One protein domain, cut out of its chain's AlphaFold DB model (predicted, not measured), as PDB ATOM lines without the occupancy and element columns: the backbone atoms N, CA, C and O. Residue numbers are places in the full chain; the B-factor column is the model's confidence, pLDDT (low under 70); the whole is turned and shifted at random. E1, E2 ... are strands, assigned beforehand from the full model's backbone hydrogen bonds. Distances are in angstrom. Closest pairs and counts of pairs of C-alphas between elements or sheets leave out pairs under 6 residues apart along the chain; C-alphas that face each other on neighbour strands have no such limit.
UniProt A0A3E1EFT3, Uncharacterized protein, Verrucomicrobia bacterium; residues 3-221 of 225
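Overview. This is residues 3 to 221 of the 225 residues of an uncharacterized protein of Verrucomicrobia bacterium (UniProt A0A3E1EFT3). The chain is wound as a flattened solenoid, in stacked turns of four strands each, and the matching strands of successive turns line up side by side as four sheets that wall the coil. The longest strands, E3 to E27 in every fourth place, form one long wall; the sheets of E1 to E29 and E2 to E26 lie over its face, and the sheet of E4 to E28 closes one narrow end. The printed part has 219 residues with 29 named strands, E1 to E29 in order along the chain, and no named helix, and its class is all strand. Each sheet is parallel throughout, in the order E1 E5 E9 E13 E17 E21 E25 E29, then E2 E6 E10 E14 E18 E22 E26, E3 E7 E11 E15 E19 E23 E27 and E4 E8 E12 E16 E20 E24 E28. The whole is compact, with a radius of gyration of the C-alphas of 17.1 A and spans of 49 by 37 by 23 A.

Arrangement. The sheet of eight runs through E1, residues 3 to 5, E5, 32 to 36, E9, 63 to 67, E13, 94 to 98, E17, 125 to 129, E21, 156 to 160, E25, 187 to 191, and E29, 218 to 220. E13 and E17 are parallel at 4 degrees, with N 128 and O 96 within hydrogen-bond range at 2.8 A. Facing this sheet are E3, residues 14 to 21, E7, 45 to 52, E11, 76 to 83, E15, 107 to 114, E19, 138 to 145, E23, 169 to 176, and E27, 200 to 207. The facing parts of the two sheets are 10.3 A centre to centre, and their strands stand at 20 degrees; the closest C-alphas of E9 and E11 are those of Thr 67 and Ser 81, 6.7 A apart. E15 and E19 are parallel at 2 degrees, with N 114 and O 144 at 2.7 A. The same long sheet also faces E2, residues 9 to 11, E6, 39 to 42, E10, 70 to 73, E14, 101 to 104, E18, 132 to 135, E22, 163 to 166, and E26, 194 to 197, 8.1 A centre to centre. These three make a stack of sheets, sheets face to face in turn. The closest C-alphas of E23 and E26 are those of Ala 170 and Ala 197, 5.6 A apart. N 133 and O 163 of E18 and E22 are 2.9 A apart. E5 runs on into E6 at 14 degrees, and E25 into E26 at 37 degrees. The fourth sheet is E4, residues 25 to 28, E8, 56 to 59, E12, 87 to 90, E16, 118 to 121, E20, 149 to 152, E24, 180 to 183, and E28, 211 to 214. N 119 and O 149 of E16 and E20 are 2.8 A apart. E15 and E16 are apart.

Along the chain. E1 begins at C-alpha 3, (414.047, 486.856, 410.945). E3 measures 23.3 A, E19 23.5 A and E27 23.2 A; E13 measures 13.6 A, E14 10.7 A and E16 10.0 A. C-alpha 107 of E15 is at (404.753, 463.182, 397.155), and E29 ends at C-alpha 220, (399.508, 485.938, 379.940).

Size, cuts and confidence. The two C-alphas farthest apart are those of Lys 12 and Lys 215, 54.2 A. The printed part has no cut, and its links between strands are tight. The mean pLDDT of the printed part is 72.8; 93 residues are under 70, among them 3 to 10, 28 to 41 and 215 to 221.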
ATOM      1  N   VAL A   3     414.690 487.919 410.167       41.56
ATOM      2  CA  VAL A   3     414.047 486.856 410.945       41.56
ATOM      3  C   VAL A   3     414.532 485.558 410.319       41.56
ATOM      4  O   VAL A   3     413.999 485.135 409.297       41.56
ATOM      5  N   PHE A   4     415.594 484.995 410.896       37.31
ATOM      6  CA  PHE A   4     416.008 483.626 410.623       37.31
ATOM      7  C   PHE A   4     415.137 482.707 411.477       37.31
ATOM      8  O   PHE A   4     415.184 482.775 412.705       37.31
ATOM      9  N   VAL A   5     414.346 481.847 410.843       44.09
ATOM     10  CA  VAL A   5     413.875 480.622 411.493       44.09
ATOM     11  C   VAL A   5     414.577 479.465 410.796       44.09
ATOM     12  O   VAL A   5     414.110 479.011 409.759       44.09
ATOM     13  N   GLY A   6     415.694 479.009 411.368       47.94
ATOM     14  CA  GLY A   6     416.299 477.708 411.071       47.94
ATOM     15  C   GLY A   6     417.623 477.752 410.307       47.94
ATOM     16  O   GLY A   6     417.623 477.780 409.078       47.94
ATOM     17  N   GLU A   7     418.726 477.640 411.052       52.03
ATOM     18  CA  GLU A   7     419.904 476.896 410.590       52.03
ATOM     19  C   GLU A   7     419.479 475.422 410.449       52.03
ATOM     20  O   GLU A   7     418.651 474.942 411.224       52.03
ATOM     21  N   THR A   8     419.958 474.756 409.400       57.22
ATOM     22  CA  THR A   8     419.608 473.403 408.928       57.22
ATOM     23  C   THR A   8     418.886 472.497 409.940       57.22
ATOM     24  O   THR A   8     419.442 472.142 410.977       57.22
ATOM     25  N   PHE A   9     417.672 472.043 409.613       63.16
ATOM     26  CA  PHE A   9     416.893 471.153 410.484       63.16
ATOM     27  C   PHE A   9     416.706 469.778 409.836       63.16
ATOM     28  O   PHE A   9     416.279 469.675 408.685       63.16
ATOM     29  N   GLY A  10     417.027 468.730 410.597       62.75
ATOM     30  CA  GLY A  10     416.959 467.334 410.176       62.75
ATOM     31  C   GLY A  10     416.210 466.475 411.188       62.75
ATOM     32  O   GLY A  10     416.506 466.553 412.380       62.75
ATOM     33  N   ALA A  11     415.280 465.633 410.734       70.25
ATOM     34  CA  ALA A  11     414.636 464.629 411.584       70.25
ATOM     35  C   ALA A  11     414.768 463.217 411.003       70.25
ATOM     36  O   ALA A  11     414.749 463.013 409.789       70.25
ATOM     37  N   LYS A  12     414.879 462.229 411.897       69.38
ATOM     38  CA  LYS A  12     414.999 460.815 411.518       69.38
ATOM     39  C   LYS A  12     413.718 460.205 410.967       69.38
ATOM     40  O   LYS A  12     413.853 459.251 410.220       69.38
ATOM     41  N   ASP A  13     412.556 460.750 411.318       79.81
ATOM     42  CA  ASP A  13     411.253 460.212 410.923       79.81
ATOM     43  C   ASP A  13     410.386 461.357 410.371       79.81
ATOM     44  O   ASP A  13     410.351 461.576 409.160       79.81
ATOM     45  N   GLU A  14     409.797 462.175 411.251       80.50
ATOM     46  CA  GLU A  14     408.975 463.327 410.872       80.50
ATOM     47  C   GLU A  14     409.565 464.650 411.382       80.50
ATOM     48  O   GLU A  14     409.988 464.772 412.536       80.50
ATOM     49  N   ALA A  15     409.553 465.667 410.523       76.12
ATOM     50  CA  ALA A  15     409.969 467.023 410.840       76.12
ATOM     51  C   ALA A  15     408.807 468.001 410.630       76.12
ATOM     52  O   ALA A  15     408.208 468.048 409.553       76.12
ATOM     53  N   ARG A  16     408.521 468.845 411.630       78.62
ATOM     54  CA  ARG A  16     407.520 469.920 411.524       78.62
ATOM     55  C   ARG A  16     408.094 471.264 411.959       78.62
ATOM     56  O   ARG A  16     408.471 471.406 413.118       78.62
ATOM     57  N   LEU A  17     408.093 472.265 411.074       75.75
ATOM     58  CA  LEU A  17     408.457 473.649 411.419       75.75
ATOM     59  C   LEU A  17     407.317 474.617 411.099       75.75
ATOM     60  O   LEU A  17     407.210 475.116 409.975       75.75
ATOM     61  N   PRO A  18     406.451 474.903 412.080       78.25
ATOM     62  CA  PRO A  18     405.552 476.033 411.990       78.25
ATOM     63  C   PRO A  18     406.273 477.336 412.367       78.25
ATOM     64  O   PRO A  18     406.960 477.420 413.383       78.25
ATOM     65  N   SER A  19     406.053 478.382 411.582       76.62
ATOM     66  CA  SER A  19     406.474 479.751 411.857       76.62
ATOM     67  C   SER A  19     405.255 480.660 411.783       76.62
ATOM     68  O   SER A  19     404.527 480.654 410.790       76.62
ATOM     69  N   TYR A  20     405.017 481.435 412.839       80.12
ATOM     70  CA  TYR A  20     403.892 482.361 412.922       80.12
ATOM     71  C   TYR A  20     404.388 483.759 413.261       80.12
ATOM     72  O   TYR A  20     405.008 483.988 414.297       80.12
ATOM     73  N   PHE A  21     404.045 484.715 412.410       80.25
ATOM     74  CA  PHE A  21     404.267 486.129 412.636       80.25
ATOM     75  C   PHE A  21     402.952 486.893 412.511       80.25
ATOM     76  O   PHE A  21     402.327 486.954 411.447       80.25
ATOM     77  N   SER A  22     402.562 487.546 413.601       80.69
ATOM     78  CA  SER A  22     401.463 488.503 413.614       80.69
ATOM     79  C   SER A  22     401.898 489.767 414.346       80.69
ATOM     80  O   SER A  22     402.636 489.732 415.327       80.69
ATOM     81  N   ALA A  23     401.471 490.914 413.830       79.56
ATOM     82  CA  ALA A  23     401.738 492.209 414.438       79.56
ATOM     83  C   ALA A  23     400.632 493.185 414.049       79.56
ATOM     84  O   ALA A  23     400.158 493.178 412.914       79.56
ATOM     85  N   ASN A  24     400.242 494.086 414.948       80.94
ATOM     86  CA  ASN A  24     399.251 495.099 414.588       80.94
ATOM     87  C   ASN A  24     399.814 496.069 413.527       80.94
ATOM     88  O   ASN A  24     399.177 496.386 412.523       80.94
ATOM     89  N   ILE A  25     401.067 496.495 413.701       82.31
ATOM     90  CA  ILE A  25     401.785 497.304 412.719       82.31
ATOM     91  C   ILE A  25     403.197 496.752 412.577       82.31
ATOM     92  O   ILE A  25     404.005 496.871 413.491       82.31
ATOM     93  N   PHE A  26     403.516 496.236 411.394       81.44
ATOM     94  CA  PHE A  26     404.882 495.934 411.003       81.44
ATOM     95  C   PHE A  26     405.382 497.003 410.032       81.44
ATOM     96  O   PHE A  26     404.874 497.174 408.916       81.44
ATOM     97  N   ARG A  27     406.363 497.779 410.493       73.88
ATOM     98  CA  ARG A  27     407.013 498.835 409.719       73.88
ATOM     99  C   ARG A  27     408.501 498.588 409.708       73.88
ATOM    100  O   ARG A  27     409.132 498.647 410.757       73.88
ATOM    101  N   GLN A  28     409.059 498.463 408.516       69.69
ATOM    102  CA  GLN A  28     410.499 498.371 408.366       69.69
ATOM    103  C   GLN A  28     411.011 499.328 407.296       69.69
ATOM    104  O   GLN A  28     410.376 499.572 406.264       69.69
ATOM    105  N   LYS A  29     412.139 499.957 407.634       68.75
ATOM    106  CA  LYS A  29     412.807 500.995 406.839       68.75
ATOM    107  C   LYS A  29     414.088 500.502 406.160       68.75
ATOM    108  O   LYS A  29     414.647 501.246 405.368       68.75
ATOM    109  N   THR A  30     414.551 499.305 406.499       67.38
ATOM    110  CA  THR A  30     415.770 498.662 405.990       67.38
ATOM    111  C   THR A  30     415.411 497.367 405.273       67.38
ATOM    112  O   THR A  30     414.267 496.925 405.363       67.38
ATOM    113  N   THR A  31     416.335 496.765 404.526       65.00
ATOM    114  CA  THR A  31     416.098 495.457 403.892       65.00
ATOM    115  C   THR A  31     415.595 494.444 404.922       65.00
ATOM    116  O   THR A  31     416.120 494.374 406.041       65.00
ATOM    117  N   PHE A  32     414.540 493.716 404.562       64.44
ATOM    118  CA  PHE A  32     413.999 492.615 405.348       64.44
ATOM    119  C   PHE A  32     414.104 491.339 404.549       64.44
ATOM    120  O   PHE A  32     413.602 491.281 403.423       64.44
ATOM    121  N   THR A  33     414.684 490.335 405.185       61.50
ATOM    122  CA  THR A  33     414.610 488.959 404.729       61.50
ATOM    123  C   THR A  33     413.923 488.165 405.828       61.50
ATOM    124  O   THR A  33     414.325 488.236 406.994       61.50
ATOM    125  N   SER A  34     412.855 487.468 405.459       64.38
ATOM    126  CA  SER A  34     412.238 486.433 406.284       64.38
ATOM    127  C   SER A  34     412.419 485.118 405.560       64.38
ATOM    128  O   SER A  34     411.843 484.942 404.486       64.38
ATOM    129  N   SER A  35     413.201 484.223 406.151       61.94
ATOM    130  CA  SER A  35     413.395 482.863 405.668       61.94
ATOM    131  C   SER A  35     412.858 481.878 406.707       61.94
ATOM    132  O   SER A  35     413.045 482.043 407.914       61.94
ATOM    133  N   THR A  36     412.121 480.871 406.246       61.19
ATOM    134  CA  THR A  36     411.726 479.720 407.074       61.19
ATOM    135  C   THR A  36     412.429 478.476 406.537       61.19
ATOM    136  O   THR A  36     412.032 477.969 405.489       61.19
ATOM    137  N   GLY A  37     413.467 478.031 407.251       57.25
ATOM    138  CA  GLY A  37     414.338 476.889 406.966       57.25
ATOM    139  C   GLY A  37     415.183 477.065 405.705       57.25
ATOM    140  O   GLY A  37     414.648 476.990 404.604       57.25
ATOM    141  N   GLU A  38     416.498 477.250 405.835       60.19
ATOM    142  CA  GLU A  38     417.396 477.289 404.664       60.19
ATOM    143  C   GLU A  38     417.517 475.905 404.012       60.19
ATOM    144  O   GLU A  38     417.302 475.739 402.813       60.19
ATOM    145  N   THR A  39     417.781 474.876 404.820       64.50
ATOM    146  CA  THR A  39     417.791 473.475 404.386       64.50
ATOM    147  C   THR A  39     417.017 472.621 405.378       64.50
ATOM    148  O   THR A  39     417.283 472.657 406.581       64.50
ATOM    149  N   PHE A  40     416.057 471.852 404.876       68.38
ATOM    150  CA  PHE A  40     415.193 471.007 405.691       68.38
ATOM    151  C   PHE A  40     415.150 469.599 405.127       68.38
ATOM    152  O   PHE A  40     414.863 469.415 403.941       68.38
ATOM    153  N   TRP A  41     415.414 468.610 405.976       69.81
ATOM    154  CA  TRP A  41     415.304 467.219 405.576       69.81
ATOM    155  C   TRP A  41     414.615 466.356 406.627       69.81
ATOM    156  O   TRP A  41     414.801 466.516 407.833       69.81
ATOM    157  N   ALA A  42     413.814 465.416 406.151       74.56
ATOM    158  CA  ALA A  42     413.248 464.355 406.964       74.56
ATOM    159  C   ALA A  42     413.427 463.034 406.234       74.56
ATOM    160  O   ALA A  42     413.480 462.995 405.003       74.56
ATOM    161  N   LYS A  43     413.532 461.937 406.976       78.50
ATOM    162  CA  LYS A  43     413.560 460.631 406.330       78.50
ATOM    163  C   LYS A  43     412.204 460.297 405.736       78.50
ATOM    164  O   LYS A  43     412.184 459.918 404.582       78.50
ATOM    165  N   ASP A  44     411.108 460.472 406.465       82.69
ATOM    166  CA  ASP A  44     409.804 460.003 406.000       82.69
ATOM    167  C   ASP A  44     408.916 461.197 405.639       82.69
ATOM    168  O   ASP A  44     408.576 461.361 404.468       82.69
ATOM    169  N   GLU A  45     408.644 462.102 406.587       82.94
ATOM    170  CA  GLU A  45     407.750 463.237 406.335       82.94
ATOM    171  C   GLU A  45     408.307 464.600 406.779       82.94
ATOM    172  O   GLU A  45     408.770 464.794 407.903       82.94
ATOM    173  N   ALA A  46     408.210 465.584 405.884       79.19
ATOM    174  CA  ALA A  46     408.670 466.952 406.084       79.19
ATOM    175  C   ALA A  46     407.514 467.950 405.932       79.19
ATOM    176  O   ALA A  46     406.988 468.140 404.838       79.19
ATOM    177  N   ARG A  47     407.153 468.670 407.001       81.38
ATOM    178  CA  ARG A  47     406.126 469.724 406.947       81.38
ATOM    179  C   ARG A  47     406.656 471.063 407.419       81.38
ATOM    180  O   ARG A  47     407.029 471.221 408.580       81.38
ATOM    181  N   VAL A  48     406.579 472.070 406.559       78.44
ATOM    182  CA  VAL A  48     406.893 473.449 406.934       78.44
ATOM    183  C   VAL A  48     405.739 474.357 406.605       78.44
ATOM    184  O   VAL A  48     405.158 474.296 405.525       78.44
ATOM    185  N   GLN A  49     405.378 475.173 407.586       79.50
ATOM    186  CA  GLN A  49     404.276 476.106 407.476       79.50
ATOM    187  C   GLN A  49     404.741 477.473 407.943       79.50
ATOM    188  O   GLN A  49     405.207 477.617 409.068       79.50
ATOM    189  N   SER A  50     404.595 478.480 407.094       77.88
ATOM    190  CA  SER A  50     404.918 479.861 407.431       77.88
ATOM    191  C   SER A  50     403.665 480.717 407.323       77.88
ATOM    192  O   SER A  50     402.992 480.710 406.295       77.88
ATOM    193  N   TYR A  51     403.339 481.447 408.386       80.06
ATOM    194  CA  TYR A  51     402.199 482.351 408.450       80.06
ATOM    195  C   TYR A  51     402.681 483.753 408.791       80.06
ATOM    196  O   TYR A  51     403.170 484.013 409.886       80.06
ATOM    197  N   PHE A  52     402.472 484.690 407.876       79.56
ATOM    198  CA  PHE A  52     402.815 486.094 408.034       79.56
ATOM    199  C   PHE A  52     401.561 486.952 407.843       79.56
ATOM    200  O   PHE A  52     401.120 487.220 406.722       79.56
ATOM    201  N   SER A  53     400.960 487.381 408.954       85.12
ATOM    202  CA  SER A  53     399.652 488.057 408.959       85.12
ATOM    203  C   SER A  53     399.608 489.287 409.873       85.12
ATOM    204  O   SER A  53     398.821 489.341 410.820       85.12
ATOM    205  N   PRO A  54     400.440 490.318 409.638       83.06
ATOM    206  CA  PRO A  54     400.285 491.577 410.348       83.06
ATOM    207  C   PRO A  54     399.058 492.354 409.854       83.06
ATOM    208  O   PRO A  54     398.764 492.392 408.663       83.06
ATOM    209  N   ASN A  55     398.371 493.074 410.736       83.81
ATOM    210  CA  ASN A  55     397.219 493.891 410.347       83.81
ATOM    211  C   ASN A  55     397.641 495.006 409.365       83.81
ATOM    212  O   ASN A  55     397.026 495.205 408.317       83.81
ATOM    213  N   ILE A  56     398.757 495.693 409.628       83.00
ATOM    214  CA  ILE A  56     399.346 496.653 408.685       83.00
ATOM    215  C   ILE A  56     400.796 496.284 408.396       83.00
ATOM    216  O   ILE A  56     401.663 496.434 409.254       83.00
ATOM    217  N   PHE A  57     401.073 495.938 407.142       82.38
ATOM    218  CA  PHE A  57     402.418 495.773 406.613       82.38
ATOM    219  C   PHE A  57     402.814 496.982 405.758       82.38
ATOM    220  O   PHE A  57     402.185 497.294 404.737       82.38
ATOM    221  N   ARG A  58     403.862 497.694 406.181       77.69
ATOM    222  CA  ARG A  58     404.435 498.819 405.431       77.69
ATOM    223  C   ARG A  58     405.939 498.663 405.303       77.69
ATOM    224  O   ARG A  58     406.659 498.807 406.289       77.69
ATOM    225  N   HIS A  59     406.398 498.509 404.068       71.06
ATOM    226  CA  HIS A  59     407.815 498.369 403.762       71.06
ATOM    227  C   HIS A  59     408.298 499.484 402.826       71.06
ATOM    228  O   HIS A  59     407.594 499.871 401.883       71.06
ATOM    229  N   LYS A  60     409.467 500.061 403.134       67.38
ATOM    230  CA  LYS A  60     410.063 501.184 402.381       67.38
ATOM    231  C   LYS A  60     411.298 500.805 401.550       67.38
ATOM    232  O   LYS A  60     411.800 501.671 400.846       67.38
ATOM    233  N   THR A  61     411.759 499.563 401.629       64.44
ATOM    234  CA  THR A  61     413.006 499.032 401.032       64.44
ATOM    235  C   THR A  61     412.739 497.685 400.347       64.44
ATOM    236  O   THR A  61     411.578 497.288 400.224       64.44
ATOM    237  N   THR A  62     413.751 496.972 399.855       64.06
ATOM    238  CA  THR A  62     413.561 495.615 399.310       64.06
ATOM    239  C   THR A  62     413.096 494.664 400.414       64.06
ATOM    240  O   THR A  62     413.714 494.610 401.479       64.06
ATOM    241  N   PHE A  63     411.986 493.969 400.180       63.31
ATOM    242  CA  PHE A  63     411.529 492.868 401.026       63.31
ATOM    243  C   PHE A  63     411.693 491.579 400.238       63.31
ATOM    244  O   PHE A  63     411.208 491.500 399.106       63.31
ATOM    245  N   THR A  64     412.337 490.606 400.869       63.84
ATOM    246  CA  THR A  64     412.439 489.237 400.382       63.84
ATOM    247  C   THR A  64     411.799 488.322 401.416       63.84
ATOM    248  O   THR A  64     412.141 488.369 402.597       63.84
ATOM    249  N   SER A  65     410.846 487.507 400.986       65.25
ATOM    250  CA  SER A  65     410.328 486.409 401.800       65.25
ATOM    251  C   SER A  65     410.597 485.116 401.064       65.25
ATOM    252  O   SER A  65     410.159 484.983 399.923       65.25
ATOM    253  N   SER A  66     411.293 484.194 401.721       63.50
ATOM    254  CA  SER A  66     411.525 482.837 401.243       63.50
ATOM    255  C   SER A  66     410.975 481.833 402.258       63.50
ATOM    256  O   SER A  66     411.054 482.001 403.475       63.50
ATOM    257  N   THR A  67     410.341 480.777 401.770       62.03
ATOM    258  CA  THR A  67     409.958 479.623 402.592       62.03
ATOM    259  C   THR A  67     410.611 478.416 401.961       62.03
ATOM    260  O   THR A  67     410.201 478.025 400.875       62.03
ATOM    261  N   GLY A  68     411.631 477.881 402.624       58.28
ATOM    262  CA  GLY A  68     412.412 476.751 402.165       58.28
ATOM    263  C   GLY A  68     413.245 476.977 400.913       58.28
ATOM    264  O   GLY A  68     412.706 477.024 399.812       58.28
ATOM    265  N   GLU A  69     414.564 477.080 401.066       61.34
ATOM    266  CA  GLU A  69     415.460 477.170 399.905       61.34
ATOM    267  C   GLU A  69     415.772 475.784 399.340       61.34
ATOM    268  O   GLU A  69     415.638 475.591 398.133       61.34
ATOM    269  N   THR A  70     416.090 474.803 400.196       65.94
ATOM    270  CA  THR A  70     416.302 473.401 399.790       65.94
ATOM    271  C   THR A  70     415.584 472.421 400.714       65.94
ATOM    272  O   THR A  70     415.818 472.411 401.923       65.94
ATOM    273  N   TYR A  71     414.697 471.594 400.159       68.88
ATOM    274  CA  TYR A  71     413.840 470.683 400.927       68.88
ATOM    275  C   TYR A  71     413.859 469.268 400.369       68.88
ATOM    276  O   TYR A  71     413.649 469.077 399.169       68.88
ATOM    277  N   TRP A  72     414.045 468.294 401.264       69.00
ATOM    278  CA  TRP A  72     414.051 466.875 400.924       69.00
ATOM    279  C   TRP A  72     413.303 466.018 401.944       69.00
ATOM    280  O   TRP A  72     413.545 466.101 403.144       69.00
ATOM    281  N   ALA A  73     412.439 465.133 401.461       75.69
ATOM    282  CA  ALA A  73     411.963 463.989 402.232       75.69
ATOM    283  C   ALA A  73     411.996 462.738 401.368       75.69
ATOM    284  O   ALA A  73     411.915 462.843 400.141       75.69
ATOM    285  N   LYS A  74     412.116 461.553 401.974       79.06
ATOM    286  CA  LYS A  74     411.940 460.329 401.193       79.06
ATOM    287  C   LYS A  74     410.482 460.223 400.777       79.06
ATOM    288  O   LYS A  74     410.245 460.176 399.583       79.06
ATOM    289  N   ASP A  75     409.526 460.292 401.696       83.12
ATOM    290  CA  ASP A  75     408.162 459.877 401.371       83.12
ATOM    291  C   ASP A  75     407.274 461.096 401.046       83.12
ATOM    292  O   ASP A  75     406.988 461.332 399.874       83.12
ATOM    293  N   GLU A  76     406.925 461.949 402.016       83.88
ATOM    294  CA  GLU A  76     406.106 463.154 401.757       83.88
ATOM    295  C   GLU A  76     406.811 464.438 402.205       83.88
ATOM    296  O   GLU A  76     407.359 464.536 403.306       83.88
ATOM    297  N   ALA A  77     406.751 465.479 401.375       80.06
ATOM    298  CA  ALA A  77     407.114 466.816 401.809       80.06
ATOM    299  C   ALA A  77     406.068 467.857 401.420       80.06
ATOM    300  O   ALA A  77     405.581 467.937 400.288       80.06
ATOM    301  N   ARG A  78     405.771 468.728 402.385       82.25
ATOM    302  CA  ARG A  78     404.795 469.800 402.260       82.25
ATOM    303  C   ARG A  78     405.358 471.112 402.782       82.25
ATOM    304  O   ARG A  78     405.636 471.251 403.973       82.25
ATOM    305  N   VAL A  79     405.448 472.101 401.900       79.56
ATOM    306  CA  VAL A  79     405.868 473.465 402.244       79.56
ATOM    307  C   VAL A  79     404.734 474.415 401.941       79.56
ATOM    308  O   VAL A  79     404.344 474.605 400.794       79.56
ATOM    309  N   GLN A  80     404.199 475.012 402.993       80.38
ATOM    310  CA  GLN A  80     403.033 475.863 402.921       80.38
ATOM    311  C   GLN A  80     403.360 477.267 403.414       80.38
ATOM    312  O   GLN A  80     403.920 477.444 404.494       80.38
ATOM    313  N   SER A  81     402.985 478.274 402.631       78.56
ATOM    314  CA  SER A  81     403.222 479.675 402.977       78.56
ATOM    315  C   SER A  81     401.932 480.480 402.906       78.56
ATOM    316  O   SER A  81     401.155 480.350 401.960       78.56
ATOM    317  N   TYR A  82     401.698 481.312 403.916       81.38
ATOM    318  CA  TYR A  82     400.546 482.193 404.033       81.38
ATOM    319  C   TYR A  82     401.002 483.619 404.312       81.38
ATOM    320  O   TYR A  82     401.499 483.934 405.391       81.38
ATOM    321  N   PHE A  83     400.739 484.515 403.373       79.44
ATOM    322  CA  PHE A  83     400.973 485.944 403.498       79.44
ATOM    323  C   PHE A  83     399.636 486.688 403.409       79.44
ATOM    324  O   PHE A  83     399.099 486.917 402.323       79.44
ATOM    325  N   SER A  84     399.067 487.054 404.560       85.81
ATOM    326  CA  SER A  84     397.696 487.592 404.639       85.81
ATOM    327  C   SER A  84     397.570 488.833 405.529       85.81
ATOM    328  O   SER A  84     396.789 488.848 406.481       85.81
ATOM    329  N   PRO A  85     398.315 489.921 405.256       84.19
ATOM    330  CA  PRO A  85     398.112 491.155 405.993       84.19
ATOM    331  C   PRO A  85     396.806 491.846 405.591       84.19
ATOM    332  O   PRO A  85     396.465 491.927 404.415       84.19
ATOM    333  N   ASN A  86     396.103 492.462 406.540       86.81
ATOM    334  CA  ASN A  86     394.882 493.208 406.217       86.81
ATOM    335  C   ASN A  86     395.194 494.397 405.279       86.81
ATOM    336  O   ASN A  86     394.519 494.634 404.277       86.81
ATOM    337  N   ILE A  87     396.284 495.123 405.538       84.75
ATOM    338  CA  ILE A  87     396.774 496.186 404.658       84.75
ATOM    339  C   ILE A  87     398.232 495.937 404.293       84.75
ATOM    340  O   ILE A  87     399.127 496.111 405.117       84.75
ATOM    341  N   PHE A  88     398.472 495.684 403.012       83.31
ATOM    342  CA  PHE A  88     399.793 495.643 402.407       83.31
ATOM    343  C   PHE A  88     400.067 496.920 401.612       83.31
ATOM    344  O   PHE A  88     399.358 497.259 400.655       83.31
ATOM    345  N   ARG A  89     401.106 497.662 402.004       80.69
ATOM    346  CA  ARG A  89     401.582 498.831 401.252       80.69
ATOM    347  C   ARG A  89     403.088 498.791 401.081       80.69
ATOM    348  O   ARG A  89     403.820 498.959 402.056       80.69
ATOM    349  N   GLN A  90     403.529 498.739 399.832       72.00
ATOM    350  CA  GLN A  90     404.946 498.777 399.498       72.00
ATOM    351  C   GLN A  90     405.254 499.850 398.452       72.00
ATOM    352  O   GLN A  90     404.454 500.132 397.553       72.00
ATOM    353  N   LYS A  91     406.398 500.515 398.634       69.69
ATOM    354  CA  LYS A  91     406.889 501.603 397.769       69.69
ATOM    355  C   LYS A  91     408.168 501.242 397.002       69.69
ATOM    356  O   LYS A  91     408.757 502.121 396.388       69.69
ATOM    357  N   THR A  92     408.587 499.991 397.069       66.88
ATOM    358  CA  THR A  92     409.861 499.448 396.575       66.88
ATOM    359  C   THR A  92     409.642 498.052 395.997       66.88
ATOM    360  O   THR A  92     408.567 497.487 396.212       66.88
ATOM    361  N   PRO A  93     410.583 497.498 395.218       66.06
ATOM    362  CA  PRO A  93     410.439 496.146 394.695       66.06
ATOM    363  C   PRO A  93     410.201 495.117 395.806       66.06
ATOM    364  O   PRO A  93     410.761 495.242 396.901       66.06
ATOM    365  N   LEU A  94     409.331 494.149 395.528       67.44
ATOM    366  CA  LEU A  94     409.033 493.002 396.386       67.44
ATOM    367  C   LEU A  94     409.400 491.735 395.626       67.44
ATOM    368  O   LEU A  94     408.939 491.579 394.493       67.44
ATOM    369  N   THR A  95     410.143 490.846 396.280       67.62
ATOM    370  CA  THR A  95     410.361 489.479 395.810       67.62
ATOM    371  C   THR A  95     409.815 488.519 396.858       67.62
ATOM    372  O   THR A  95     410.173 488.598 398.032       67.62
ATOM    373  N   SER A  96     408.919 487.630 396.450       67.25
ATOM    374  CA  SER A  96     408.438 486.533 397.290       67.25
ATOM    375  C   SER A  96     408.742 485.228 396.576       67.25
ATOM    376  O   SER A  96     408.332 485.083 395.428       67.25
ATOM    377  N   SER A  97     409.434 484.306 397.241       65.88
ATOM    378  CA  SER A  97     409.747 482.972 396.733       65.88
ATOM    379  C   SER A  97     409.303 481.890 397.722       65.88
ATOM    380  O   SER A  97     409.199 482.097 398.932       65.88
ATOM    381  N   THR A  98     408.968 480.710 397.217       64.56
ATOM    382  CA  THR A  98     408.599 479.546 398.036       64.56
ATOM    383  C   THR A  98     409.176 478.299 397.383       64.56
ATOM    384  O   THR A  98     408.882 478.067 396.212       64.56
ATOM    385  N   GLY A  99     409.976 477.526 398.124       57.41
ATOM    386  CA  GLY A  99     410.528 476.239 397.706       57.41
ATOM    387  C   GLY A  99     411.449 476.341 396.497       57.41
ATOM    388  O   GLY A  99     411.107 475.800 395.453       57.41
ATOM    389  N   GLU A 100     412.567 477.069 396.586       60.69
ATOM    390  CA  GLU A 100     413.434 477.269 395.411       60.69
ATOM    391  C   GLU A 100     413.955 475.943 394.832       60.69
ATOM    392  O   GLU A 100     413.874 475.768 393.621       60.69
ATOM    393  N   THR A 101     414.381 474.993 395.670       64.50
ATOM    394  CA  THR A 101     414.753 473.629 395.262       64.50
ATOM    395  C   THR A 101     414.046 472.598 396.135       64.50
ATOM    396  O   THR A 101     414.170 472.607 397.362       64.50
ATOM    397  N   PHE A 102     413.304 471.685 395.516       67.56
ATOM    398  CA  PHE A 102     412.487 470.712 396.234       67.56
ATOM    399  C   PHE A 102     412.538 469.333 395.588       67.56
ATOM    400  O   PHE A 102     412.347 469.215 394.374       67.56
ATOM    401  N   GLY A 103     412.733 468.298 396.403       65.00
ATOM    402  CA  GLY A 103     412.799 466.920 395.943       65.00
ATOM    403  C   GLY A 103     412.160 465.938 396.917       65.00
ATOM    404  O   GLY A 103     412.437 465.971 398.114       65.00
ATOM    405  N   THR A 104     411.324 465.033 396.414       73.19
ATOM    406  CA  THR A 104     410.840 463.878 397.193       73.19
ATOM    407  C   THR A 104     410.883 462.606 396.371       73.19
ATOM    408  O   THR A 104     410.954 462.654 395.138       73.19
ATOM    409  N   LYS A 105     410.844 461.450 397.035       76.94
ATOM    410  CA  LYS A 105     410.554 460.208 396.328       76.94
ATOM    411  C   LYS A 105     409.062 460.163 396.020       76.94
ATOM    412  O   LYS A 105     408.731 460.114 394.847       76.94
ATOM    413  N   ASP A 106     408.172 460.265 396.998       83.50
ATOM    414  CA  ASP A 106     406.776 459.916 396.724       83.50
ATOM    415  C   ASP A 106     405.924 461.154 396.414       83.50
ATOM    416  O   ASP A 106     405.576 461.350 395.249       83.50
ATOM    417  N   GLU A 107     405.630 462.024 397.386       83.50
ATOM    418  CA  GLU A 107     404.753 463.182 397.155       83.50
ATOM    419  C   GLU A 107     405.320 464.530 397.627       83.50
ATOM    420  O   GLU A 107     405.766 464.714 398.762       83.50
ATOM    421  N   ALA A 108     405.212 465.527 396.748       80.69
ATOM    422  CA  ALA A 108     405.670 466.890 396.955       80.69
ATOM    423  C   ALA A 108     404.520 467.900 396.820       80.69
ATOM    424  O   ALA A 108     403.888 467.987 395.766       80.69
ATOM    425  N   ARG A 109     404.268 468.725 397.850       84.12
ATOM    426  CA  ARG A 109     403.178 469.728 397.853       84.12
ATOM    427  C   ARG A 109     403.628 471.122 398.287       84.12
ATOM    428  O   ARG A 109     403.977 471.327 399.449       84.12
ATOM    429  N   LEU A 110     403.506 472.104 397.392       80.25
ATOM    430  CA  LEU A 110     403.885 473.507 397.628       80.25
ATOM    431  C   LEU A 110     402.710 474.480 397.439       80.25
ATOM    432  O   LEU A 110     402.629 475.165 396.415       80.25
ATOM    433  N   PRO A 111     401.772 474.551 398.398       81.88
ATOM    434  CA  PRO A 111     400.740 475.574 398.389       81.88
ATOM    435  C   PRO A 111     401.244 476.910 398.967       81.88
ATOM    436  O   PRO A 111     401.697 476.992 400.109       81.88
ATOM    437  N   SER A 112     401.097 477.988 398.202       78.81
ATOM    438  CA  SER A 112     401.416 479.356 398.616       78.81
ATOM    439  C   SER A 112     400.190 480.256 398.491       78.81
ATOM    440  O   SER A 112     399.506 480.249 397.467       78.81
ATOM    441  N   TYR A 113     399.896 481.029 399.536       82.56
ATOM    442  CA  TYR A 113     398.739 481.917 399.610       82.56
ATOM    443  C   TYR A 113     399.177 483.349 399.890       82.56
ATOM    444  O   TYR A 113     399.748 483.651 400.934       82.56
ATOM    445  N   PHE A 114     398.825 484.255 398.990       79.56
ATOM    446  CA  PHE A 114     399.011 485.689 399.110       79.56
ATOM    447  C   PHE A 114     397.644 486.382 399.038       79.56
ATOM    448  O   PHE A 114     397.109 486.660 397.960       79.56
ATOM    449  N   SER A 115     397.065 486.673 400.204       85.88
ATOM    450  CA  SER A 115     395.659 487.099 400.315       85.88
ATOM    451  C   SER A 115     395.459 488.309 401.232       85.88
ATOM    452  O   SER A 115     394.711 488.247 402.207       85.88
ATOM    453  N   PRO A 116     396.107 489.456 400.959       84.69
ATOM    454  CA  PRO A 116     395.850 490.658 401.733       84.69
ATOM    455  C   PRO A 116     394.495 491.287 401.392       84.69
ATOM    456  O   PRO A 116     394.140 491.422 400.222       84.69
ATOM    457  N   ASN A 117     393.765 491.807 402.381       87.38
ATOM    458  CA  ASN A 117     392.505 492.512 402.101       87.38
ATOM    459  C   ASN A 117     392.731 493.738 401.206       87.38
ATOM    460  O   ASN A 117     392.001 493.973 400.242       87.38
ATOM    461  N   ILE A 118     393.760 494.535 401.495       85.38
ATOM    462  CA  ILE A 118     394.135 495.684 400.675       85.38
ATOM    463  C   ILE A 118     395.590 495.555 400.264       85.38
ATOM    464  O   ILE A 118     396.495 495.806 401.056       85.38
ATOM    465  N   PHE A 119     395.809 495.307 398.981       84.12
ATOM    466  CA  PHE A 119     397.115 495.339 398.356       84.12
ATOM    467  C   PHE A 119     397.315 496.637 397.577       84.12
ATOM    468  O   PHE A 119     396.568 496.966 396.649       84.12
ATOM    469  N   ARG A 120     398.339 497.410 397.950       81.88
ATOM    470  CA  ARG A 120     398.752 498.598 397.197       81.88
ATOM    471  C   ARG A 120     400.249 498.606 396.966       81.88
ATOM    472  O   ARG A 120     401.017 498.813 397.906       81.88
ATOM    473  N   GLN A 121     400.633 498.546 395.702       75.38
ATOM    474  CA  GLN A 121     402.028 498.629 395.303       75.38
ATOM    475  C   GLN A 121     402.223 499.662 394.192       75.38
ATOM    476  O   GLN A 121     401.351 499.883 393.348       75.38
ATOM    477  N   LYS A 122     403.345 500.382 394.257       72.56
ATOM    478  CA  LYS A 122     403.720 501.422 393.283       72.56
ATOM    479  C   LYS A 122     405.010 501.092 392.523       72.56
ATOM    480  O   LYS A 122     405.570 501.979 391.893       72.56
ATOM    481  N   THR A 123     405.485 499.866 392.648       69.56
ATOM    482  CA  THR A 123     406.803 499.388 392.224       69.56
ATOM    483  C   THR A 123     406.704 497.944 391.746       69.56
ATOM    484  O   THR A 123     405.703 497.289 392.049       69.56
ATOM    485  N   PRO A 124     407.690 497.433 390.991       68.38
ATOM    486  CA  PRO A 124     407.649 496.066 390.495       68.38
ATOM    487  C   PRO A 124     407.400 495.037 391.607       68.38
ATOM    488  O   PRO A 124     407.967 495.168 392.693       68.38
ATOM    489  N   LEU A 125     406.520 494.068 391.361       68.75
ATOM    490  CA  LEU A 125     406.327 492.892 392.217       68.75
ATOM    491  C   LEU A 125     406.727 491.664 391.416       68.75
ATOM    492  O   LEU A 125     406.165 491.472 390.341       68.75
ATOM    493  N   THR A 126     407.615 490.847 391.971       68.50
ATOM    494  CA  THR A 126     407.883 489.492 391.497       68.50
ATOM    495  C   THR A 126     407.447 488.497 392.567       68.50
ATOM    496  O   THR A 126     407.901 488.561 393.712       68.50
ATOM    497  N   SER A 127     406.553 487.588 392.204       67.31
ATOM    498  CA  SER A 127     406.183 486.435 393.024       67.31
ATOM    499  C   SER A 127     406.575 485.174 392.273       67.31
ATOM    500  O   SER A 127     406.155 485.016 391.132       67.31
ATOM    501  N   SER A 128     407.355 484.299 392.899       66.19
ATOM    502  CA  SER A 128     407.759 483.009 392.345       66.19
ATOM    503  C   SER A 128     407.401 481.866 393.295       66.19
ATOM    504  O   SER A 128     407.386 482.006 394.519       66.19
ATOM    505  N   THR A 129     407.070 480.706 392.744       64.81
ATOM    506  CA  THR A 129     406.818 479.481 393.517       64.81
ATOM    507  C   THR A 129     407.483 478.316 392.800       64.81
ATOM    508  O   THR A 129     407.152 478.090 391.642       64.81
ATOM    509  N   GLY A 130     408.397 477.602 393.465       59.62
ATOM    510  CA  GLY A 130     409.074 476.417 392.933       59.62
ATOM    511  C   GLY A 130     409.996 476.714 391.753       59.62
ATOM    512  O   GLY A 130     409.550 476.590 390.620       59.62
ATOM    513  N   LYS A 131     411.266 477.087 391.961       62.56
ATOM    514  CA  LYS A 131     412.191 477.247 390.818       62.56
ATOM    515  C   LYS A 131     412.579 475.890 390.237       62.56
ATOM    516  O   LYS A 131     412.434 475.685 389.041       62.56
ATOM    517  N   THR A 132     412.970 474.938 391.078       65.81
ATOM    518  CA  THR A 132     413.280 473.561 390.681       65.81
ATOM    519  C   THR A 132     412.516 472.594 391.573       65.81
ATOM    520  O   THR A 132     412.754 472.515 392.778       65.81
ATOM    521  N   PHE A 133     411.574 471.866 390.982       69.38
ATOM    522  CA  PHE A 133     410.638 471.021 391.714       69.38
ATOM    523  C   PHE A 133     410.588 469.609 391.136       69.38
ATOM    524  O   PHE A 133     410.315 469.443 389.947       69.38
ATOM    525  N   GLY A 134     410.841 468.603 391.973       66.44
ATOM    526  CA  GLY A 134     410.897 467.201 391.573       66.44
ATOM    527  C   GLY A 134     410.210 466.260 392.561       66.44
ATOM    528  O   GLY A 134     410.421 466.356 393.768       66.44
ATOM    529  N   ALA A 135     409.449 465.296 392.053       75.69
ATOM    530  CA  ALA A 135     409.074 464.099 392.808       75.69
ATOM    531  C   ALA A 135     409.273 462.849 391.948       75.69
ATOM    532  O   ALA A 135     409.222 462.931 390.717       75.69
ATOM    533  N   LYS A 136     409.489 461.674 392.552       79.50
ATOM    534  CA  LYS A 136     409.390 460.434 391.772       79.50
ATOM    535  C   LYS A 136     407.929 460.211 391.419       79.50
ATOM    536  O   LYS A 136     407.657 460.068 390.243       79.50
ATOM    537  N   ASP A 137     406.992 460.256 392.354       84.12
ATOM    538  CA  ASP A 137     405.630 459.823 392.031       84.12
ATOM    539  C   ASP A 137     404.709 461.021 391.745       84.12
ATOM    540  O   ASP A 137     404.324 461.213 390.589       84.12
ATOM    541  N   GLU A 138     404.441 461.896 392.718       84.69
ATOM    542  CA  GLU A 138     403.546 463.044 392.533       84.69
ATOM    543  C   GLU A 138     404.135 464.387 392.985       84.69
ATOM    544  O   GLU A 138     404.637 464.566 394.094       84.69
ATOM    545  N   ALA A 139     404.000 465.384 392.117       81.88
ATOM    546  CA  ALA A 139     404.465 466.738 392.329       81.88
ATOM    547  C   ALA A 139     403.283 467.710 392.159       81.88
ATOM    548  O   ALA A 139     402.641 467.750 391.106       81.88
ATOM    549  N   ARG A 140     403.000 468.533 393.179       83.94
ATOM    550  CA  ARG A 140     401.946 469.560 393.163       83.94
ATOM    551  C   ARG A 140     402.452 470.920 393.641       83.94
ATOM    552  O   ARG A 140     402.857 471.077 394.793       83.94
ATOM    553  N   VAL A 141     402.318 471.942 392.801       79.25
ATOM    554  CA  VAL A 141     402.513 473.352 393.177       79.25
ATOM    555  C   VAL A 141     401.202 474.105 392.999       79.25
ATOM    556  O   VAL A 141     400.555 474.018 391.955       79.25
ATOM    557  N   GLN A 142     400.816 474.867 394.019       80.38
ATOM    558  CA  GLN A 142     399.631 475.714 393.968       80.38
ATOM    559  C   GLN A 142     399.976 477.113 394.462       80.38
ATOM    560  O   GLN A 142     400.499 477.279 395.559       80.38
ATOM    561  N   SER A 143     399.661 478.132 393.673       77.31
ATOM    562  CA  SER A 143     399.862 479.528 394.053       77.31
ATOM    563  C   SER A 143     398.534 480.268 394.006       77.31
ATOM    564  O   SER A 143     397.843 480.251 392.991       77.31
ATOM    565  N   TYR A 144     398.161 480.908 395.109       81.38
ATOM    566  CA  TYR A 144     396.920 481.658 395.244       81.38
ATOM    567  C   TYR A 144     397.234 483.117 395.535       81.38
ATOM    568  O   TYR A 144     397.738 483.458 396.599       81.38
ATOM    569  N   PHE A 145     396.858 483.999 394.624       79.25
ATOM    570  CA  PHE A 145     396.932 485.440 394.783       79.25
ATOM    571  C   PHE A 145     395.515 486.019 394.759       79.25
ATOM    572  O   PHE A 145     394.913 486.208 393.700       79.25
ATOM    573  N   SER A 146     394.943 486.274 395.936       84.81
ATOM    574  CA  SER A 146     393.517 486.621 396.069       84.81
ATOM    575  C   SER A 146     393.269 487.796 397.018       84.81
ATOM    576  O   SER A 146     392.602 487.651 398.043       84.81
ATOM    577  N   PRO A 147     393.798 488.996 396.723       84.56
ATOM    578  CA  PRO A 147     393.501 490.160 397.534       84.56
ATOM    579  C   PRO A 147     392.087 490.689 397.276       84.56
ATOM    580  O   PRO A 147     391.652 490.803 396.132       84.56
ATOM    581  N   ASN A 148     391.390 491.144 398.316       86.44
ATOM    582  CA  ASN A 148     390.066 491.750 398.125       86.44
ATOM    583  C   ASN A 148     390.166 493.037 397.273       86.44
ATOM    584  O   ASN A 148     389.386 493.272 396.352       86.44
ATOM    585  N   ILE A 149     391.188 493.864 397.509       84.81
ATOM    586  CA  ILE A 149     391.483 495.042 396.687       84.81
ATOM    587  C   ILE A 149     392.936 495.008 396.225       84.81
ATOM    588  O   ILE A 149     393.844 495.293 397.005       84.81
ATOM    589  N   PHE A 150     393.151 494.806 394.929       83.00
ATOM    590  CA  PHE A 150     394.443 494.945 394.269       83.00
ATOM    591  C   PHE A 150     394.558 496.298 393.565       83.00
ATOM    592  O   PHE A 150     393.808 496.613 392.637       83.00
ATOM    593  N   ARG A 151     395.510 497.129 394.001       81.56
ATOM    594  CA  ARG A 151     395.892 498.357 393.291       81.56
ATOM    595  C   ARG A 151     397.379 498.354 393.003       81.56
ATOM    596  O   ARG A 151     398.186 498.561 393.910       81.56
ATOM    597  N   HIS A 152     397.723 498.236 391.733       74.19
ATOM    598  CA  HIS A 152     399.110 498.210 391.295       74.19
ATOM    599  C   HIS A 152     399.326 499.214 390.155       74.19
ATOM    600  O   HIS A 152     398.424 499.470 389.352       74.19
ATOM    601  N   LYS A 153     400.467 499.909 390.175       71.12
ATOM    602  CA  LYS A 153     400.760 501.027 389.260       71.12
ATOM    603  C   LYS A 153     401.893 500.759 388.262       71.12
ATOM    604  O   LYS A 153     402.105 501.614 387.414       71.12
ATOM    605  N   THR A 154     402.617 499.656 388.387       69.56
ATOM    606  CA  THR A 154     403.843 499.343 387.624       69.56
ATOM    607  C   THR A 154     403.792 497.881 387.154       69.56
ATOM    608  O   THR A 154     402.702 497.333 387.055       69.56
ATOM    609  N   THR A 155     404.927 497.227 386.907       68.06
ATOM    610  CA  THR A 155     404.967 495.810 386.508       68.06
ATOM    611  C   THR A 155     404.614 494.853 387.652       68.06
ATOM    612  O   THR A 155     405.161 494.968 388.751       68.06
ATOM    613  N   PHE A 156     403.718 493.905 387.415       66.88
ATOM    614  CA  PHE A 156     403.514 492.736 388.267       66.88
ATOM    615  C   PHE A 156     403.896 491.490 387.473       66.88
ATOM    616  O   PHE A 156     403.335 491.277 386.401       66.88
ATOM    617  N   THR A 157     404.810 490.689 388.010       68.06
ATOM    618  CA  THR A 157     405.223 489.401 387.459       68.06
ATOM    619  C   THR A 157     404.909 488.311 388.474       68.06
ATOM    620  O   THR A 157     405.362 488.372 389.618       68.06
ATOM    621  N   SER A 158     404.143 487.311 388.059       66.81
ATOM    622  CA  SER A 158     403.930 486.083 388.824       66.81
ATOM    623  C   SER A 158     404.433 484.903 388.008       66.81
ATOM    624  O   SER A 158     403.968 484.716 386.887       66.81
ATOM    625  N   SER A 159     405.354 484.121 388.563       65.69
ATOM    626  CA  SER A 159     405.865 482.886 387.972       65.69
ATOM    627  C   SER A 159     405.585 481.693 388.886       65.69
ATOM    628  O   SER A 159     405.629 481.796 390.112       65.69
ATOM    629  N   THR A 160     405.246 480.549 388.299       64.50
ATOM    630  CA  THR A 160     404.997 479.302 389.042       64.50
ATOM    631  C   THR A 160     405.716 478.162 388.335       64.50
ATOM    632  O   THR A 160     405.297 477.819 387.237       64.50
ATOM    633  N   GLY A 161     406.763 477.581 388.925       60.75
ATOM    634  CA  GLY A 161     407.672 476.672 388.222       60.75
ATOM    635  C   GLY A 161     408.663 477.449 387.354       60.75
ATOM    636  O   GLY A 161     408.225 478.264 386.549       60.75
ATOM    637  N   GLU A 162     409.969 477.205 387.457       61.28
ATOM    638  CA  GLU A 162     410.891 477.410 386.318       61.28
ATOM    639  C   GLU A 162     411.177 476.045 385.678       61.28
ATOM    640  O   GLU A 162     410.951 475.855 384.488       61.28
ATOM    641  N   THR A 163     411.518 475.050 386.499       66.50
ATOM    642  CA  THR A 163     411.700 473.643 386.135       66.50
ATOM    643  C   THR A 163     410.897 472.748 387.078       66.50
ATOM    644  O   THR A 163     411.073 472.783 388.296       66.50
ATOM    645  N   PHE A 164     410.014 471.928 386.523       69.69
ATOM    646  CA  PHE A 164     409.088 471.088 387.271       69.69
ATOM    647  C   PHE A 164     409.001 469.697 386.642       69.69
ATOM    648  O   PHE A 164     408.707 469.571 385.451       69.69
ATOM    649  N   TRP A 165     409.213 468.647 387.436       68.75
ATOM    650  CA  TRP A 165     409.157 467.276 386.942       68.75
ATOM    651  C   TRP A 165     408.576 466.289 387.955       68.75
ATOM    652  O   TRP A 165     408.830 466.378 389.154       68.75
ATOM    653  N   ALA A 166     407.836 465.304 387.457       79.31
ATOM    654  CA  ALA A 166     407.460 464.115 388.214       79.31
ATOM    655  C   ALA A 166     407.622 462.871 387.339       79.31
ATOM    656  O   ALA A 166     407.506 462.970 386.120       79.31
ATOM    657  N   LYS A 167     407.862 461.680 387.900       81.38
ATOM    658  CA  LYS A 167     407.795 460.465 387.067       81.38
ATOM    659  C   LYS A 167     406.348 460.189 386.682       81.38
ATOM    660  O   LYS A 167     406.114 459.934 385.509       81.38
ATOM    661  N   ASP A 168     405.407 460.262 387.621       83.69
ATOM    662  CA  ASP A 168     404.037 459.809 387.373       83.69
ATOM    663  C   ASP A 168     403.069 460.987 387.181       83.69
ATOM    664  O   ASP A 168     402.537 461.137 386.080       83.69
ATOM    665  N   GLU A 169     402.894 461.864 388.175       84.44
ATOM    666  CA  GLU A 169     401.948 462.985 388.091       84.44
ATOM    667  C   GLU A 169     402.548 464.348 388.468       84.44
ATOM    668  O   GLU A 169     403.119 464.550 389.537       84.44
ATOM    669  N   ALA A 170     402.350 465.321 387.580       81.50
ATOM    670  CA  ALA A 170     402.778 466.700 387.718       81.50
ATOM    671  C   ALA A 170     401.574 467.647 387.646       81.50
ATOM    672  O   ALA A 170     400.850 467.670 386.649       81.50
ATOM    673  N   ARG A 171     401.370 468.482 388.671       82.44
ATOM    674  CA  ARG A 171     400.324 469.518 388.679       82.44
ATOM    675  C   ARG A 171     400.868 470.868 389.126       82.44
ATOM    676  O   ARG A 171     401.373 471.007 390.239       82.44
ATOM    677  N   VAL A 172     400.666 471.893 388.304       78.25
ATOM    678  CA  VAL A 172     400.878 473.292 388.689       78.25
ATOM    679  C   VAL A 172     399.589 474.064 388.482       78.25
ATOM    680  O   VAL A 172     399.016 474.068 387.391       78.25
ATOM    681  N   GLN A 173     399.138 474.737 389.536       78.06
ATOM    682  CA  GLN A 173     397.963 475.594 389.490       78.06
ATOM    683  C   GLN A 173     398.299 476.984 390.019       78.06
ATOM    684  O   GLN A 173     398.860 477.134 391.103       78.06
ATOM    685  N   SER A 174     397.922 478.010 389.269       75.19
ATOM    686  CA  SER A 174     398.033 479.403 389.689       75.19
ATOM    687  C   SER A 174     396.656 480.051 389.662       75.19
ATOM    688  O   SER A 174     395.926 479.937 388.679       75.19
ATOM    689  N   TYR A 175     396.283 480.720 390.745       77.19
ATOM    690  CA  TYR A 175     395.000 481.389 390.899       77.19
ATOM    691  C   TYR A 175     395.233 482.862 391.184       77.19
ATOM    692  O   TYR A 175     395.759 483.227 392.232       77.19
ATOM    693  N   PHE A 176     394.782 483.718 390.280       77.00
ATOM    694  CA  PHE A 176     394.762 485.157 390.453       77.00
ATOM    695  C   PHE A 176     393.310 485.642 390.482       77.00
ATOM    696  O   PHE A 176     392.682 485.876 389.445       77.00
ATOM    697  N   SER A 177     392.768 485.811 391.686       82.56
ATOM    698  CA  SER A 177     391.332 486.065 391.887       82.56
ATOM    699  C   SER A 177     391.076 487.235 392.840       82.56
ATOM    700  O   SER A 177     390.506 487.058 393.918       82.56
ATOM    701  N   PRO A 178     391.508 488.462 392.497       81.62
ATOM    702  CA  PRO A 178     391.190 489.625 393.305       81.62
ATOM    703  C   PRO A 178     389.735 490.058 393.112       81.62
ATOM    704  O   PRO A 178     389.281 490.211 391.984       81.62
ATOM    705  N   ASN A 179     389.017 490.396 394.181       83.81
ATOM    706  CA  ASN A 179     387.648 490.910 394.033       83.81
ATOM    707  C   ASN A 179     387.643 492.238 393.242       83.81
ATOM    708  O   ASN A 179     386.943 492.390 392.243       83.81
ATOM    709  N   ILE A 180     388.519 493.185 393.602       82.50
ATOM    710  CA  ILE A 180     388.720 494.432 392.850       82.50
ATOM    711  C   ILE A 180     390.144 494.505 392.305       82.50
ATOM    712  O   ILE A 180     391.088 494.767 393.051       82.50
ATOM    713  N   PHE A 181     390.290 494.419 390.984       81.19
ATOM    714  CA  PHE A 181     391.549 494.616 390.274       81.19
ATOM    715  C   PHE A 181     391.617 496.001 389.629       81.19
ATOM    716  O   PHE A 181     390.840 496.342 388.734       81.19
ATOM    717  N   ARG A 182     392.570 496.825 390.075       78.56
ATOM    718  CA  ARG A 182     392.902 498.107 389.443       78.56
ATOM    719  C   ARG A 182     394.378 498.155 389.102       78.56
ATOM    720  O   ARG A 182     395.222 498.254 389.996       78.56
ATOM    721  N   HIS A 183     394.669 498.191 387.813       71.00
ATOM    722  CA  HIS A 183     396.030 498.113 387.310       71.00
ATOM    723  C   HIS A 183     396.303 499.188 386.253       71.00
ATOM    724  O   HIS A 183     395.411 499.558 385.488       71.00
ATOM    725  N   LYS A 184     397.514 499.759 386.268       63.91
ATOM    726  CA  LYS A 184     397.894 500.897 385.408       63.91
ATOM    727  C   LYS A 184     399.134 500.674 384.528       63.91
ATOM    728  O   LYS A 184     399.497 501.623 383.842       63.91
ATOM    729  N   ALA A 185     399.783 499.507 384.557       64.19
ATOM    730  CA  ALA A 185     400.963 499.239 383.721       64.19
ATOM    731  C   ALA A 185     400.958 497.796 383.173       64.19
ATOM    732  O   ALA A 185     399.981 497.435 382.520       64.19
ATOM    733  N   THR A 186     401.979 496.974 383.430       63.94
ATOM    734  CA  THR A 186     402.135 495.633 382.825       63.94
ATOM    735  C   THR A 186     401.876 494.516 383.834       63.94
ATOM    736  O   THR A 186     402.452 494.512 384.918       63.94
ATOM    737  N   PHE A 187     400.995 493.580 383.490       62.84
ATOM    738  CA  PHE A 187     400.784 492.352 384.255       62.84
ATOM    739  C   PHE A 187     401.285 491.191 383.409       62.84
ATOM    740  O   PHE A 187     400.799 491.009 382.290       62.84
ATOM    741  N   THR A 188     402.225 490.437 383.966       63.97
ATOM    742  CA  THR A 188     402.774 489.219 383.387       63.97
ATOM    743  C   THR A 188     402.516 488.072 384.349       63.97
ATOM    744  O   THR A 188     402.901 488.124 385.518       63.97
ATOM    745  N   SER A 189     401.874 487.023 383.853       64.50
ATOM    746  CA  SER A 189     401.823 485.736 384.536       64.50
ATOM    747  C   SER A 189     402.478 484.704 383.635       64.50
ATOM    748  O   SER A 189     402.109 484.610 382.463       64.50
ATOM    749  N   SER A 190     403.425 483.953 384.186       63.22
ATOM    750  CA  SER A 190     404.056 482.805 383.544       63.22
ATOM    751  C   SER A 190     403.915 481.564 384.422       63.22
ATOM    752  O   SER A 190     403.787 481.631 385.648       63.22
ATOM    753  N   THR A 191     403.904 480.413 383.768       62.19
ATOM    754  CA  THR A 191     403.857 479.091 384.398       62.19
ATOM    755  C   THR A 191     404.969 478.281 383.745       62.19
ATOM    756  O   THR A 191     405.046 478.354 382.525       62.19
ATOM    757  N   ALA A 192     405.792 477.603 384.551       60.12
ATOM    758  CA  ALA A 192     406.876 476.664 384.241       60.12
ATOM    759  C   ALA A 192     407.498 476.801 382.850       60.12
ATOM    760  O   ALA A 192     406.866 476.464 381.865       60.12
ATOM    761  N   GLU A 193     408.761 477.205 382.756       61.22
ATOM    762  CA  GLU A 193     409.480 477.155 381.474       61.22
ATOM    763  C   GLU A 193     409.777 475.710 381.054       61.22
ATOM    764  O   GLU A 193     409.825 475.395 379.874       61.22
ATOM    765  N   THR A 194     409.936 474.799 382.016       66.50
ATOM    766  CA  THR A 194     410.120 473.368 381.768       66.50
ATOM    767  C   THR A 194     409.203 472.580 382.699       66.50
ATOM    768  O   THR A 194     409.346 472.648 383.918       66.50
ATOM    769  N   PHE A 195     408.247 471.837 382.142       67.44
ATOM    770  CA  PHE A 195     407.247 471.068 382.889       67.44
ATOM    771  C   PHE A 195     407.036 469.704 382.240       67.44
ATOM    772  O   PHE A 195     406.826 469.627 381.031       67.44
ATOM    773  N   GLY A 196     407.041 468.632 383.028       65.56
ATOM    774  CA  GLY A 196     406.727 467.312 382.492       65.56
ATOM    775  C   GLY A 196     406.462 466.246 383.544       65.56
ATOM    776  O   GLY A 196     406.942 466.312 384.673       65.56
ATOM    777  N   ALA A 197     405.705 465.238 383.129       79.81
ATOM    778  CA  ALA A 197     405.642 463.941 383.781       79.81
ATOM    779  C   ALA A 197     405.469 462.842 382.739       79.81
ATOM    780  O   ALA A 197     405.092 463.134 381.602       79.81
ATOM    781  N   LYS A 198     405.750 461.584 383.101       80.12
ATOM    782  CA  LYS A 198     405.579 460.473 382.151       80.12
ATOM    783  C   LYS A 198     404.114 460.126 381.922       80.12
ATOM    784  O   LYS A 198     403.783 459.763 380.798       80.12
ATOM    785  N   ASN A 199     403.264 460.217 382.951       83.25
ATOM    786  CA  ASN A 199     401.867 459.792 382.834       83.25
ATOM    787  C   ASN A 199     400.920 460.987 382.708       83.25
ATOM    788  O   ASN A 199     400.176 461.070 381.734       83.25
ATOM    789  N   GLU A 200     400.940 461.917 383.667       82.50
ATOM    790  CA  GLU A 200     399.992 463.031 383.685       82.50
ATOM    791  C   GLU A 200     400.644 464.357 384.067       82.50
ATOM    792  O   GLU A 200     401.257 464.497 385.121       82.50
ATOM    793  N   ALA A 201     400.467 465.356 383.206       79.94
ATOM    794  CA  ALA A 201     401.030 466.683 383.378       79.94
ATOM    795  C   ALA A 201     399.914 467.726 383.196       79.94
ATOM    796  O   ALA A 201     399.364 467.884 382.105       79.94
ATOM    797  N   ARG A 202     399.556 468.443 384.269       79.00
ATOM    798  CA  ARG A 202     398.530 469.499 384.264       79.00
ATOM    799  C   ARG A 202     399.100 470.860 384.656       79.00
ATOM    800  O   ARG A 202     399.553 471.051 385.783       79.00
ATOM    801  N   LEU A 203     398.961 471.831 383.755       74.38
ATOM    802  CA  LEU A 203     399.197 473.252 384.017       74.38
ATOM    803  C   LEU A 203     397.878 474.008 383.932       74.38
ATOM    804  O   LEU A 203     397.179 473.932 382.921       74.38
ATOM    805  N   GLN A 204     397.531 474.749 384.980       73.06
ATOM    806  CA  GLN A 204     396.328 475.574 384.994       73.06
ATOM    807  C   GLN A 204     396.634 476.950 385.577       73.06
ATOM    808  O   GLN A 204     397.233 477.075 386.643       73.06
ATOM    809  N   SER A 205     396.185 477.991 384.885       71.69
ATOM    810  CA  SER A 205     396.232 479.363 385.377       71.69
ATOM    811  C   SER A 205     394.840 479.966 385.290       71.69
ATOM    812  O   SER A 205     394.199 479.930 384.239       71.69
ATOM    813  N   TYR A 206     394.363 480.496 386.409       74.62
ATOM    814  CA  TYR A 206     393.042 481.088 386.542       74.62
ATOM    815  C   TYR A 206     393.181 482.577 386.823       74.62
ATOM    816  O   TYR A 206     393.854 482.983 387.768       74.62
ATOM    817  N   PHE A 207     392.495 483.393 386.030       75.19
ATOM    818  CA  PHE A 207     392.366 484.827 386.253       75.19
ATOM    819  C   PHE A 207     390.884 485.170 386.378       75.19
ATOM    820  O   PHE A 207     390.133 485.056 385.409       75.19
ATOM    821  N   SER A 208     390.427 485.538 387.574       79.12
ATOM    822  CA  SER A 208     388.988 485.697 387.837       79.12
ATOM    823  C   SER A 208     388.681 486.866 388.774       79.12
ATOM    824  O   SER A 208     388.257 486.658 389.912       79.12
ATOM    825  N   PRO A 209     388.891 488.120 388.329       80.56
ATOM    826  CA  PRO A 209     388.474 489.275 389.099       80.56
ATOM    827  C   PRO A 209     386.967 489.519 389.004       80.56
ATOM    828  O   PRO A 209     386.389 489.456 387.923       80.56
ATOM    829  N   THR A 210     386.339 489.914 390.112       84.06
ATOM    830  CA  THR A 210     384.927 490.342 390.098       84.06
ATOM    831  C   THR A 210     384.771 491.709 389.432       84.06
ATOM    832  O   THR A 210     383.857 491.935 388.644       84.06
ATOM    833  N   ILE A 211     385.685 492.642 389.721       80.56
ATOM    834  CA  ILE A 211     385.733 493.974 389.114       80.56
ATOM    835  C   ILE A 211     387.111 494.190 388.497       80.56
ATOM    836  O   ILE A 211     388.109 494.327 389.207       80.56
ATOM    837  N   PHE A 212     387.151 494.324 387.172       77.75
ATOM    838  CA  PHE A 212     388.379 494.522 386.406       77.75
ATOM    839  C   PHE A 212     388.460 495.938 385.824       77.75
ATOM    840  O   PHE A 212     387.598 496.370 385.061       77.75
ATOM    841  N   ARG A 213     389.504 496.693 386.189       73.12
ATOM    842  CA  ARG A 213     389.832 497.988 385.570       73.12
ATOM    843  C   ARG A 213     391.318 498.047 385.229       73.12
ATOM    844  O   ARG A 213     392.156 498.157 386.128       73.12
ATOM    845  N   HIS A 214     391.629 498.044 383.938       70.12
ATOM    846  CA  HIS A 214     392.985 498.192 383.412       70.12
ATOM    847  C   HIS A 214     393.098 499.467 382.564       70.12
ATOM    848  O   HIS A 214     392.092 499.990 382.086       70.12
ATOM    849  N   LYS A 215     394.311 500.013 382.431       54.75
ATOM    850  CA  LYS A 215     394.605 501.148 381.532       54.75
ATOM    851  C   LYS A 215     395.645 500.821 380.448       54.75
ATOM    852  O   LYS A 215     395.981 501.706 379.673       54.75
ATOM    853  N   THR A 216     396.165 499.597 380.424       55.31
ATOM    854  CA  THR A 216     397.390 499.193 379.706       55.31
ATOM    855  C   THR A 216     397.442 497.666 379.533       55.31
ATOM    856  O   THR A 216     396.587 496.963 380.070       55.31
ATOM    857  N   THR A 217     398.454 497.164 378.819       56.53
ATOM    858  CA  THR A 217     398.646 495.770 378.379       56.53
ATOM    859  C   THR A 217     398.582 494.716 379.494       56.53
ATOM    860  O   THR A 217     399.225 494.839 380.540       56.53
ATOM    861  N   PHE A 218     397.834 493.644 379.230       55.12
ATOM    862  CA  PHE A 218     397.808 492.403 380.001       55.12
ATOM    863  C   PHE A 218     398.405 491.294 379.132       55.12
ATOM    864  O   PHE A 218     397.896 491.055 378.038       55.12
ATOM    865  N   THR A 219     399.460 490.636 379.610       56.56
ATOM    866  CA  THR A 219     400.107 489.537 378.886       56.56
ATOM    867  C   THR A 219     400.124 488.304 379.779       56.56
ATOM    868  O   THR A 219     400.845 488.245 380.771       56.56
ATOM    869  N   SER A 220     399.331 487.297 379.429       56.22
ATOM    870  CA  SER A 220     399.508 485.938 379.940       56.22
ATOM    871  C   SER A 220     400.373 485.182 378.939       56.22
ATOM    872  O   SER A 220     399.941 484.991 377.802       56.22
ATOM    873  N   ALA A 221     401.587 484.796 379.326       49.47
ATOM    874  CA  ALA A 221     402.418 483.946 378.483       49.47
ATOM    875  C   ALA A 221     402.035 482.482 378.757       49.47
ATOM    876  O   ALA A 221     402.149 482.044 379.908       49.47
TER     877      ALA A 221